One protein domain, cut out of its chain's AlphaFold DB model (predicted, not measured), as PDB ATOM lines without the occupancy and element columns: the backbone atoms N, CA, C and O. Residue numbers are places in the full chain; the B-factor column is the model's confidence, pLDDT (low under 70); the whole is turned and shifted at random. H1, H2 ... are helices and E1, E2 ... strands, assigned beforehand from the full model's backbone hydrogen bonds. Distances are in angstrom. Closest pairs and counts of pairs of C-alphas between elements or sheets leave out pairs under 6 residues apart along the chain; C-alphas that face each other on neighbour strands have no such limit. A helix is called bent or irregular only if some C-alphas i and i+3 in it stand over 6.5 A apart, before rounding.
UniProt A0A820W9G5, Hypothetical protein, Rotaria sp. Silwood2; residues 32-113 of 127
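AT A GLANCE: This is residues 32 to 113 of the 127 residues of the protein "Hypothetical protein" of Rotaria sp. Silwood2 (UniProt A0A820W9G5). Little of this domain is regular structure: it is an open horseshoe of chain with hairpin E1-E2 at one end, small helices H1 and H2 at the other, and residues 44 to 59 standing free between. Residues 99 to 113 fold back beside E3 and E2. The 82 printed residues run H1 H2 H3 E1 E2 E3, class mixed, with 27 in named elements; the whole is loose, radius of gyration of the C-alphas 17.1 A, spanning 40 by 39 by 22 A.

HOW THE PARTS SIT: E1, residues 76 to 80, and E2, residues 85 to 89, are an antiparallel hairpin at 155 degrees; N 77 and O 88 are 2.8 A apart, within hydrogen-bond range. E3, residues 96 to 98, pairs with no named strand. H3, residues 68 to 71, is only just apart from E3, closest C-alphas 8.5 A. H1, residues 32 to 37, and H2, residues 39 to 42, only just touch, with 3 pairs of C-alphas within 8 A, only at the corner; the closest C-alphas, of Ser 35 and Cys 41, are 4.8 A apart. In H1, 0 of 2 O i to N i+4 pairs but 2 of 3 O i to N i+3 pairs are within range; H2 and H3 are too short for an i+4 pair.

IN THESE COORDINATES: E1 is 13.0 A long, E2 13.4 A, H1 10.7 A. H1 is irregular, C-alphas 32 and 35 being 7.5 A apart. H1 begins at C-alpha 32 (19.166, 29.691, -44.134); E3 ends at C-alpha 98 (6.229, 11.896, -16.819).

THE WHOLE: The C-alphas farthest apart, of Glu 36 and Glu 72, are 43.7 A apart. The printed part has no cut; H2 to H3 is a long link of 25 residues. Residues 68 to 71 have pLDDT under 70.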
ATOM      1  N   ASP A  32      19.335  28.283 -43.748       95.81
ATOM      2  CA  ASP A  32      19.166  29.691 -44.134       95.81
ATOM      3  C   ASP A  32      17.993  29.926 -45.105       95.81
ATOM      4  O   ASP A  32      17.421  31.016 -45.130       95.81
ATOM      5  N   VAL A  33      17.598  28.904 -45.877       95.62
ATOM      6  CA  VAL A  33      16.503  28.979 -46.863       95.62
ATOM      7  C   VAL A  33      15.311  28.084 -46.515       95.62
ATOM      8  O   VAL A  33      14.346  28.013 -47.273       95.62
ATOM      9  N   TRP A  34      15.305  27.418 -45.353       96.00
ATOM     10  CA  TRP A  34      14.177  26.558 -44.964       96.00
ATOM     11  C   TRP A  34      12.856  27.323 -44.828       96.00
ATOM     12  O   TRP A  34      11.791  26.734 -44.999       96.00
ATOM     13  N   SER A  35      12.900  28.638 -44.596       96.31
ATOM     14  CA  SER A  35      11.698  29.485 -44.570       96.31
ATOM     15  C   SER A  35      10.968  29.582 -45.915       96.31
ATOM     16  O   SER A  35       9.757  29.805 -45.928       96.31
ATOM     17  N   GLU A  36      11.663  29.347 -47.031       94.62
ATOM     18  CA  GLU A  36      11.062  29.274 -48.368       94.62
ATOM     19  C   GLU A  36      10.285  27.964 -48.569       94.62
ATOM     20  O   GLU A  36       9.321  27.922 -49.329       94.62
ATOM     21  N   ILE A  37      10.686  26.901 -47.861       93.69
ATOM     22  CA  ILE A  37      10.040  25.579 -47.875       93.69
ATOM     23  C   ILE A  37       8.866  25.552 -46.891       93.69
ATOM     24  O   ILE A  37       7.773  25.086 -47.210       93.69
ATOM     25  N   SER A  38       9.102  26.042 -45.676       94.56
ATOM     26  CA  SER A  38       8.120  26.112 -44.601       94.56
ATOM     27  C   SER A  38       8.240  27.460 -43.890       94.56
ATOM     28  O   SER A  38       9.176  27.661 -43.113       94.56
ATOM     29  N   PRO A  39       7.268  28.376 -44.062       95.62
ATOM     30  CA  PRO A  39       7.299  29.694 -43.423       95.62
ATOM     31  C   PRO A  39       7.436  29.653 -41.893       95.62
ATOM     32  O   PRO A  39       7.887  30.619 -41.279       95.62
ATOM     33  N   MET A  40       7.084  28.527 -41.257       95.81
ATOM     34  CA  MET A  40       7.254  28.331 -39.815       95.81
ATOM     35  C   MET A  40       8.720  28.359 -39.368       95.81
ATOM     36  O   MET A  40       8.972  28.708 -38.215       95.81
ATOM     37  N   CYS A  41       9.675  28.063 -40.257       96.69
ATOM     38  CA  CYS A  41      11.111  28.146 -39.972       96.69
ATOM     39  C   CYS A  41      11.583  29.591 -39.710       96.69
ATOM     40  O   CYS A  41      12.620  29.789 -39.090       96.69
ATOM     41  N   ALA A  42      10.801  30.605 -40.105       96.62
ATOM     42  CA  ALA A  42      11.034  32.015 -39.768       96.62
ATOM     43  C   ALA A  42      10.267  32.479 -38.506       96.62
ATOM     44  O   ALA A  42      10.119  33.677 -38.253       96.62
ATOM     45  N   GLY A  43       9.719  31.543 -37.722       96.81
ATOM     46  CA  GLY A  43       8.971  31.840 -36.502       96.81
ATOM     47  C   GLY A  43       9.834  32.407 -35.367       96.81
ATOM     48  O   GLY A  43      11.058  32.388 -35.402       96.81
ATOM     49  N   LYS A  44       9.188  32.885 -34.295       97.88
ATOM     50  CA  LYS A  44       9.885  33.496 -33.138       97.88
ATOM     51  C   LYS A  44      10.355  32.503 -32.069       97.88
ATOM     52  O   LYS A  44      11.129  32.877 -31.200       97.88
ATOM     53  N   ASN A  45       9.873  31.265 -32.128       97.50
ATOM     54  CA  ASN A  45      10.145  30.214 -31.146       97.50
ATOM     55  C   ASN A  45      10.858  29.033 -31.822       97.50
ATOM     56  O   ASN A  45      10.367  27.909 -31.772       97.50
ATOM     57  N   GLN A  46      11.947  29.314 -32.541       98.19
ATOM     58  CA  GLN A  46      12.765  28.276 -33.169       98.19
ATOM     59  C   GLN A  46      13.770  27.697 -32.172       98.19
ATOM     60  O   GLN A  46      14.246  28.389 -31.273       98.19
ATOM     61  N   SER A  47      14.104  26.433 -32.393       97.81
ATOM     62  CA  SER A  47      15.277  25.769 -31.834       97.81
ATOM     63  C   SER A  47      16.273  25.501 -32.973       97.81
ATOM     64  O   SER A  47      15.839  25.438 -34.125       97.81
ATOM     65  N   PRO A  48      17.571  25.301 -32.683       97.81
ATOM     66  CA  PRO A  48      18.210  25.355 -31.364       97.81
ATOM     67  C   PRO A  48      18.422  26.779 -30.834       97.81
ATOM     68  O   PRO A  48      18.221  27.766 -31.540       97.81
ATOM     69  N   ILE A  49      18.864  26.878 -29.578       98.12
ATOM     70  CA  ILE A  49      19.290  28.135 -28.949       98.12
ATOM     71  C   ILE A  49      20.618  27.978 -28.200       98.12
ATOM     72  O   ILE A  49      21.001  26.880 -27.786       98.12
ATOM     73  N   ASN A  50      21.288  29.106 -27.964       98.19
ATOM     74  CA  ASN A  50      22.395  29.193 -27.016       98.19
ATOM     75  C   ASN A  50      21.859  29.429 -25.592       98.19
ATOM     76  O   ASN A  50      21.239  30.462 -25.312       98.19
ATOM     77  N   ILE A  51      22.100  28.484 -24.686       98.06
ATOM     78  CA  ILE A  51      21.613  28.504 -23.307       98.06
ATOM     79  C   ILE A  51      22.597  29.283 -22.435       98.06
ATOM     80  O   ILE A  51      23.469  28.730 -21.775       98.06
ATOM     81  N   ARG A  52      22.404  30.600 -22.365       97.69
ATOM     82  CA  ARG A  52      23.196  31.467 -21.483       97.69
ATOM     83  C   ARG A  52      22.820  31.216 -20.025       97.69
ATOM     84  O   ARG A  52      21.824  31.753 -19.540       97.69
ATOM     85  N   THR A  53      23.615  30.412 -19.322       96.38
ATOM     86  CA  THR A  53      23.328  29.955 -17.946       96.38
ATOM     87  C   THR A  53      23.034  31.099 -16.966       96.38
ATOM     88  O   THR A  53      22.138  30.977 -16.129       96.38
ATOM     89  N   ASN A  54      23.694  32.249 -17.121       96.56
ATOM     90  CA  ASN A  54      23.479  33.454 -16.312       96.56
ATOM     91  C   ASN A  54      22.146  34.188 -16.578       96.56
ATOM     92  O   ASN A  54      21.757  35.040 -15.784       96.56
ATOM     93  N   CYS A  55      21.451  33.876 -17.672       96.38
ATOM     94  CA  CYS A  55      20.144  34.433 -18.032       96.38
ATOM     95  C   CYS A  55      18.988  33.460 -17.736       96.38
ATOM     96  O   CYS A  55      17.848  33.728 -18.115       96.38
ATOM     97  N   THR A  56      19.258  32.322 -17.088       95.81
ATOM     98  CA  THR A  56      18.231  31.319 -16.785       95.81
ATOM     99  C   THR A  56      17.492  31.635 -15.485       95.81
ATOM    100  O   THR A  56      18.071  32.099 -14.503       95.81
ATOM    101  N   ALA A  57      16.188  31.356 -15.462       95.50
ATOM    102  CA  ALA A  57      15.404  31.409 -14.236       95.50
ATOM    103  C   ALA A  57      15.522  30.071 -13.501       95.50
ATOM    104  O   ALA A  57      15.105  29.034 -14.020       95.50
ATOM    105  N   ARG A  58      16.040  30.090 -12.270       94.25
ATOM    106  CA  ARG A  58      16.067  28.889 -11.433       94.25
ATOM    107  C   ARG A  58      14.642  28.523 -11.024       94.25
ATOM    108  O   ARG A  58      13.961  29.306 -10.365       94.25
ATOM    109  N   ARG A  59      14.207  27.325 -11.401       93.38
ATOM    110  CA  ARG A  59      12.933  26.732 -10.987       93.38
ATOM    111  C   ARG A  59      13.178  25.318 -10.486       93.38
ATOM    112  O   ARG A  59      14.096  24.651 -10.956       93.38
ATOM    113  N   SER A  60      12.357  24.890  -9.539       94.69
ATOM    114  CA  SER A  60      12.309  23.504  -9.088       94.69
ATOM    115  C   SER A  60      11.088  22.851  -9.713       94.69
ATOM    116  O   SER A  60       9.991  23.404  -9.642       94.69
ATOM    117  N   PHE A  61      11.292  21.695 -10.328       94.19
ATOM    118  CA  PHE A  61      10.232  20.869 -10.884       94.19
ATOM    119  C   PHE A  61      10.283  19.495 -10.232       94.19
ATOM    120  O   PHE A  61      11.343  19.077  -9.758       94.19
ATOM    121  N   GLU A  62       9.149  18.798 -10.241       94.50
ATOM    122  CA  GLU A  62       9.128  17.378  -9.902       94.50
ATOM    123  C   GLU A  62      10.137  16.622 -10.776       94.50
ATOM    124  O   GLU A  62      10.279  16.954 -11.960       94.50
ATOM    125  N   PRO A  63      10.839  15.613 -10.237       95.25
ATOM    126  CA  PRO A  63      11.757  14.806 -11.023       95.25
ATOM    127  C   PRO A  63      11.077  14.189 -12.246       95.25
ATOM    128  O   PRO A  63       9.871  13.928 -12.255       95.25
ATOM    129  N   PHE A  64      11.867  13.910 -13.275       95.06
ATOM    130  CA  PHE A  64      11.418  13.039 -14.349       95.06
ATOM    131  C   PHE A  64      11.178  11.628 -13.812       95.06
ATOM    132  O   PHE A  64      11.994  11.089 -13.065       95.06
ATOM    133  N   ASN A  65      10.071  11.028 -14.230       93.50
ATOM    134  CA  ASN A  65       9.712   9.661 -13.901       93.50
ATOM    135  C   ASN A  65       9.600   8.847 -15.195       93.50
ATOM    136  O   ASN A  65       8.723   9.088 -16.030       93.50
ATOM    137  N   PHE A  66      10.541   7.919 -15.347       91.44
ATOM    138  CA  PHE A  66      10.695   7.030 -16.490       91.44
ATOM    139  C   PHE A  66      10.087   5.664 -16.163       91.44
ATOM    140  O   PHE A  66      10.285   5.146 -15.064       91.44
ATOM    141  N   THR A  67       9.390   5.037 -17.114       84.69
ATOM    142  CA  THR A  67       8.916   3.655 -16.919       84.69
ATOM    143  C   THR A  67      10.075   2.684 -16.701       84.69
ATOM    144  O   THR A  67      11.166   2.889 -17.232       84.69
ATOM    145  N   SER A  68       9.819   1.587 -15.978       69.44
ATOM    146  CA  SER A  68      10.818   0.558 -15.636       69.44
ATOM    147  C   SER A  68      11.595   0.012 -16.841       69.44
ATOM    148  O   SER A  68      12.775  -0.300 -16.705       69.44
ATOM    149  N   GLY A  69      10.985  -0.010 -18.031       67.06
ATOM    150  CA  GLY A  69      11.646  -0.406 -19.280       67.06
ATOM    151  C   GLY A  69      12.882   0.430 -19.647       67.06
ATOM    152  O   GLY A  69      13.708  -0.034 -20.422       67.06
ATOM    153  N   HIS A  70      13.069   1.624 -19.069       68.56
ATOM    154  CA  HIS A  70      14.281   2.433 -19.260       68.56
ATOM    155  C   HIS A  70      15.500   1.910 -18.485       68.56
ATOM    156  O   HIS A  70      16.627   2.270 -18.813       68.56
ATOM    157  N   SER A  71      15.288   1.086 -17.453       66.44
ATOM    158  CA  SER A  71      16.367   0.452 -16.676       66.44
ATOM    159  C   SER A  71      16.784  -0.922 -17.213       66.44
ATOM    160  O   SER A  71      17.693  -1.549 -16.673       66.44
ATOM    161  N   GLU A  72      16.138  -1.379 -18.285       76.12
ATOM    162  CA  GLU A  72      16.410  -2.649 -18.948       76.12
ATOM    163  C   GLU A  72      17.190  -2.441 -20.252       76.12
ATOM    164  O   GLU A  72      17.276  -1.340 -20.802       76.12
ATOM    165  N   GLN A  73      17.768  -3.520 -20.778       81.00
ATOM    166  CA  GLN A  73      18.409  -3.487 -22.087       81.00
ATOM    167  C   GLN A  73      17.344  -3.390 -23.190       81.00
ATOM    168  O   GLN A  73      16.752  -4.390 -23.592       81.00
ATOM    169  N   VAL A  74      17.128  -2.182 -23.711       86.62
ATOM    170  CA  VAL A  74      16.204  -1.935 -24.826       86.62
ATOM    171  C   VAL A  74      16.892  -2.214 -26.161       86.62
ATOM    172  O   VAL A  74      18.014  -1.766 -26.410       86.62
ATOM    173  N   LYS A  75      16.210  -2.941 -27.051       90.50
ATOM    174  CA  LYS A  75      16.656  -3.141 -28.435       90.50
ATOM    175  C   LYS A  75      16.145  -2.008 -29.313       90.50
ATOM    176  O   LYS A  75      14.947  -1.735 -29.328       90.50
ATOM    177  N   PHE A  76      17.053  -1.414 -30.081       93.19
ATOM    178  CA  PHE A  76      16.737  -0.370 -31.048       93.19
ATOM    179  C   PHE A  76      16.970  -0.850 -32.478       93.19
ATOM    180  O   PHE A  76      17.963  -1.519 -32.773       93.19
ATOM    181  N   ILE A  77      16.058  -0.474 -33.367       95.38
ATOM    182  CA  ILE A  77      16.191  -0.599 -34.815       95.38
ATOM    183  C   ILE A  77      16.780   0.719 -35.317       95.38
ATOM    184  O   ILE A  77      16.202   1.783 -35.094       95.38
ATOM    185  N   LEU A  78      17.941   0.639 -35.968       97.12
ATOM    186  CA  LEU A  78      18.639   1.799 -36.511       97.12
ATOM    187  C   LEU A  78      18.340   1.967 -38.001       97.12
ATOM    188  O   LEU A  78      18.399   0.998 -38.758       97.12
ATOM    189  N   ALA A  79      18.092   3.203 -38.425       97.38
ATOM    190  CA  ALA A  79      17.939   3.557 -39.831       97.38
ATOM    191  C   ALA A  79      18.661   4.869 -40.153       97.38
ATOM    192  O   ALA A  79      18.557   5.845 -39.410       97.38
ATOM    193  N   ASN A  80      19.374   4.899 -41.279       97.81
ATOM    194  CA  ASN A  80      19.910   6.129 -41.858       97.81
ATOM    195  C   ASN A  80      18.878   6.686 -42.845       97.81
ATOM    196  O   ASN A  80      18.571   6.029 -43.839       97.81
ATOM    197  N   ASN A  81      18.344   7.876 -42.569       95.12
ATOM    198  CA  ASN A  81      17.332   8.518 -43.415       95.12
ATOM    199  C   ASN A  81      17.914   9.565 -44.385       95.12
ATOM    200  O   ASN A  81      17.160  10.342 -44.960       95.12
ATOM    201  N   GLY A  82      19.240   9.619 -44.531       95.88
ATOM    202  CA  GLY A  82      19.948  10.608 -45.350       95.88
ATOM    203  C   GLY A  82      20.310  11.901 -44.613       95.88
ATOM    204  O   GLY A  82      21.205  12.609 -45.063       95.88
ATOM    205  N   HIS A  83      19.688  12.177 -43.463       95.38
ATOM    206  CA  HIS A  83      19.945  13.375 -42.653       95.38
ATOM    207  C   HIS A  83      20.535  13.047 -41.278       95.38
ATOM    208  O   HIS A  83      21.314  13.821 -40.735       95.38
ATOM    209  N   THR A  84      20.164  11.901 -40.710       97.12
ATOM    210  CA  THR A  84      20.619  11.429 -39.402       97.12
ATOM    211  C   THR A  84      20.532   9.903 -39.325       97.12
ATOM    212  O   THR A  84      19.872   9.244 -40.131       97.12
ATOM    213  N   ILE A  85      21.161   9.330 -38.300       97.44
ATOM    214  CA  ILE A  85      20.779   8.016 -37.785       97.44
ATOM    215  C   ILE A  85      19.560   8.212 -36.881       97.44
ATOM    216  O   ILE A  85      19.561   9.072 -36.002       97.44
ATOM    217  N   THR A  86      18.523   7.421 -37.109       97.50
ATOM    218  CA  THR A  86      17.336   7.316 -36.258       97.50
ATOM    219  C   THR A  86      17.362   5.976 -35.535       97.50
ATOM    220  O   THR A  86      17.819   4.980 -36.097       97.50
ATOM    221  N   ALA A  87      16.903   5.958 -34.288       96.00
ATOM    222  CA  ALA A  87      16.822   4.774 -33.450       96.00
ATOM    223  C   ALA A  87      15.416   4.662 -32.858       96.00
ATOM    224  O   ALA A  87      15.001   5.511 -32.068       96.00
ATOM    225  N   GLU A  88      14.694   3.609 -33.231       95.56
ATOM    226  CA  GLU A  88      13.352   3.309 -32.723       95.56
ATOM    227  C   GLU A  88      13.391   2.058 -31.847       95.56
ATOM    228  O   GLU A  88      14.091   1.105 -32.201       95.56
ATOM    229  N   PRO A  89      12.685   2.025 -30.706       92.81
ATOM    230  CA  PRO A  89      12.610   0.815 -29.906       92.81
ATOM    231  C   PRO A  89      11.833  -0.254 -30.687       92.81
ATOM    232  O   PRO A  89      11.054   0.057 -31.594       92.81
ATOM    233  N   ASP A  90      12.025  -1.528 -30.347       89.81
ATOM    234  CA  ASP A  90      11.181  -2.564 -30.938       89.81
ATOM    235  C   ASP A  90       9.689  -2.328 -30.623       89.81
ATOM    236  O   ASP A  90       9.328  -1.706 -29.625       89.81
ATOM    237  N   SER A  91       8.795  -2.835 -31.477       86.00
ATOM    238  CA  SER A  91       7.352  -2.556 -31.389       86.00
ATOM    239  C   SER A  91       6.671  -3.068 -30.114       86.00
ATOM    240  O   SER A  91       5.507  -2.753 -29.875       86.00
ATOM    241  N   ARG A  92       7.368  -3.878 -29.309       86.56
ATOM    242  CA  ARG A  92       6.871  -4.426 -28.040       86.56
ATOM    243  C   ARG A  92       7.359  -3.623 -26.838       86.56
ATOM    244  O   ARG A  92       6.798  -3.760 -25.754       86.56
ATOM    245  N   THR A  93       8.382  -2.795 -27.019       88.25
ATOM    246  CA  THR A  93       8.965  -1.969 -25.968       88.25
ATOM    247  C   THR A  93       8.152  -0.687 -25.817       88.25
ATOM    248  O   THR A  93       8.114   0.159 -26.706       88.25
ATOM    249  N   ILE A  94       7.522  -0.522 -24.651       89.19
ATOM    250  CA  ILE A  94       6.799   0.700 -24.293       89.19
ATOM    251  C   ILE A  94       7.622   1.474 -23.267       89.19
ATOM    252  O   ILE A  94       7.766   1.076 -22.110       89.19
ATOM    253  N   LEU A  95       8.129   2.622 -23.699       92.62
ATOM    254  CA  LEU A  95       8.882   3.558 -22.879       92.62
ATOM    255  C   LEU A  95       8.062   4.841 -22.739       92.62
ATOM    256  O   LEU A  95       7.608   5.395 -23.743       92.62
ATOM    257  N   SER A  96       7.845   5.317 -21.513       93.75
ATOM    258  CA  SER A  96       7.219   6.621 -21.290       93.75
ATOM    259  C   SER A  96       7.872   7.446 -20.185       93.75
ATOM    260  O   SER A  96       8.606   6.933 -19.337       93.75
ATOM    261  N   LEU A  97       7.608   8.749 -20.251       94.62
ATOM    262  CA  LEU A  97       8.150   9.802 -19.409       94.62
ATOM    263  C   LEU A  97       7.009  10.652 -18.838       94.62
ATOM    264  O   LEU A  97       6.086  11.043 -19.555       94.62
ATOM    265  N   THR A  98       7.102  10.960 -17.548       95.75
ATOM    266  CA  THR A  98       6.229  11.896 -16.819       95.75
ATOM    267  C   THR A  98       7.069  12.790 -15.899       95.75
ATOM    268  O   THR A  98       8.278  12.591 -15.776       95.75
ATOM    269  N   GLY A  99       6.451  13.773 -15.239       95.62
ATOM    270  CA  GLY A  99       7.158  14.691 -14.336       95.62
ATOM    271  C   GLY A  99       7.934  15.778 -15.087       95.62
ATOM    272  O   GLY A  99       7.654  16.047 -16.252       95.62
ATOM    273  N   GLY A 100       8.867  16.466 -14.424       94.69
ATOM    274  CA  GLY A 100       9.702  17.503 -15.051       94.69
ATOM    275  C   GLY A 100       8.931  18.660 -15.695       94.69
ATOM    276  O   GLY A 100       9.403  19.234 -16.673       94.69
ATOM    277  N   ASN A 101       7.743  18.988 -15.163       95.06
ATOM    278  CA  ASN A 101       6.801  19.985 -15.701       95.06
ATOM    279  C   ASN A 101       6.115  19.602 -17.030       95.06
ATOM    280  O   ASN A 101       5.522  20.455 -17.692       95.06
ATOM    281  N   LEU A 102       6.172  18.330 -17.430       96.06
ATOM    282  CA  LEU A 102       5.417  17.823 -18.572       96.06
ATOM    283  C   LEU A 102       3.931  17.691 -18.226       96.06
ATOM    284  O   LEU A 102       3.562  17.131 -17.193       96.06
ATOM    285  N   ASN A 103       3.068  18.175 -19.120       96.06
ATOM    286  CA  ASN A 103       1.621  18.049 -18.971       96.06
ATOM    287  C   ASN A 103       1.127  16.718 -19.560       96.06
ATOM    288  O   ASN A 103       0.614  16.680 -20.679       96.06
ATOM    289  N   GLY A 104       1.326  15.626 -18.820       95.12
ATOM    290  CA  GLY A 104       0.835  14.292 -19.173       95.12
ATOM    291  C   GLY A 104       1.932  13.244 -19.345       95.12
ATOM    292  O   GLY A 104       3.063  13.413 -18.890       95.12
ATOM    293  N   ILE A 105       1.559  12.132 -19.981       95.56
ATOM    294  CA  ILE A 105       2.436  10.988 -20.255       95.56
ATOM    295  C   ILE A 105       2.957  11.105 -21.684       95.56
ATOM    296  O   ILE A 105       2.176  11.152 -22.632       95.56
ATOM    297  N   PHE A 106       4.277  11.117 -21.837       96.19
ATOM    298  CA  PHE A 106       4.942  11.159 -23.135       96.19
ATOM    299  C   PHE A 106       5.500   9.781 -23.462       96.19
ATOM    300  O   PHE A 106       6.255   9.222 -22.673       96.19
ATOM    301  N   HIS A 107       5.149   9.231 -24.620       94.12
ATOM    302  CA  HIS A 107       5.696   7.962 -25.091       94.12
ATOM    303  C   HIS A 107       6.939   8.208 -25.941       94.12
ATOM    304  O   HIS A 107       6.925   9.032 -26.857       94.12
ATOM    305  N   PHE A 108       8.013   7.484 -25.645       93.31
ATOM    306  CA  PHE A 108       9.222   7.526 -26.447       93.31
ATOM    307  C   PHE A 108       8.945   6.896 -27.815       93.31
ATOM    308  O   PHE A 108       8.514   5.746 -27.904       93.31
ATOM    309  N   LYS A 109       9.209   7.651 -28.882       93.81
ATOM    310  CA  LYS A 109       9.058   7.184 -30.264       93.81
ATOM    311  C   LYS A 109      10.403   6.821 -30.879       93.81
ATOM    312  O   LYS A 109      10.556   5.727 -31.409       93.81
ATOM    313  N   SER A 110      11.356   7.742 -30.825       95.31
ATOM    314  CA  SER A 110      12.678   7.579 -31.416       95.31
ATOM    315  C   SER A 110      13.668   8.575 -30.819       95.31
ATOM    316  O   SER A 110      13.270   9.580 -30.228       95.31
ATOM    317  N   PHE A 111      14.960   8.312 -31.000       95.69
ATOM    318  CA  PHE A 111      15.993   9.338 -30.892       95.69
ATOM    319  C   PHE A 111      16.776   9.420 -32.200       95.69
ATOM    320  O   PHE A 111      16.772   8.496 -33.016       95.69
ATOM    321  N   HIS A 112      17.442  10.545 -32.403       97.62
ATOM    322  CA  HIS A 112      18.378  10.758 -33.495       97.62
ATOM    323  C   HIS A 112      19.555  11.591 -32.989       97.62
ATOM    324  O   HIS A 112      19.536  12.056 -31.847       97.62
ATOM    325  N   LEU A 113      20.599  11.726 -33.800       97.00
ATOM    326  CA  LEU A 113      21.843  12.368 -33.392       97.00
ATOM    327  C   LEU A 113      22.191  13.492 -34.360       97.00
ATOM    328  O   LEU A 113      21.991  13.368 -35.561       97.00
TER     329      LEU A 113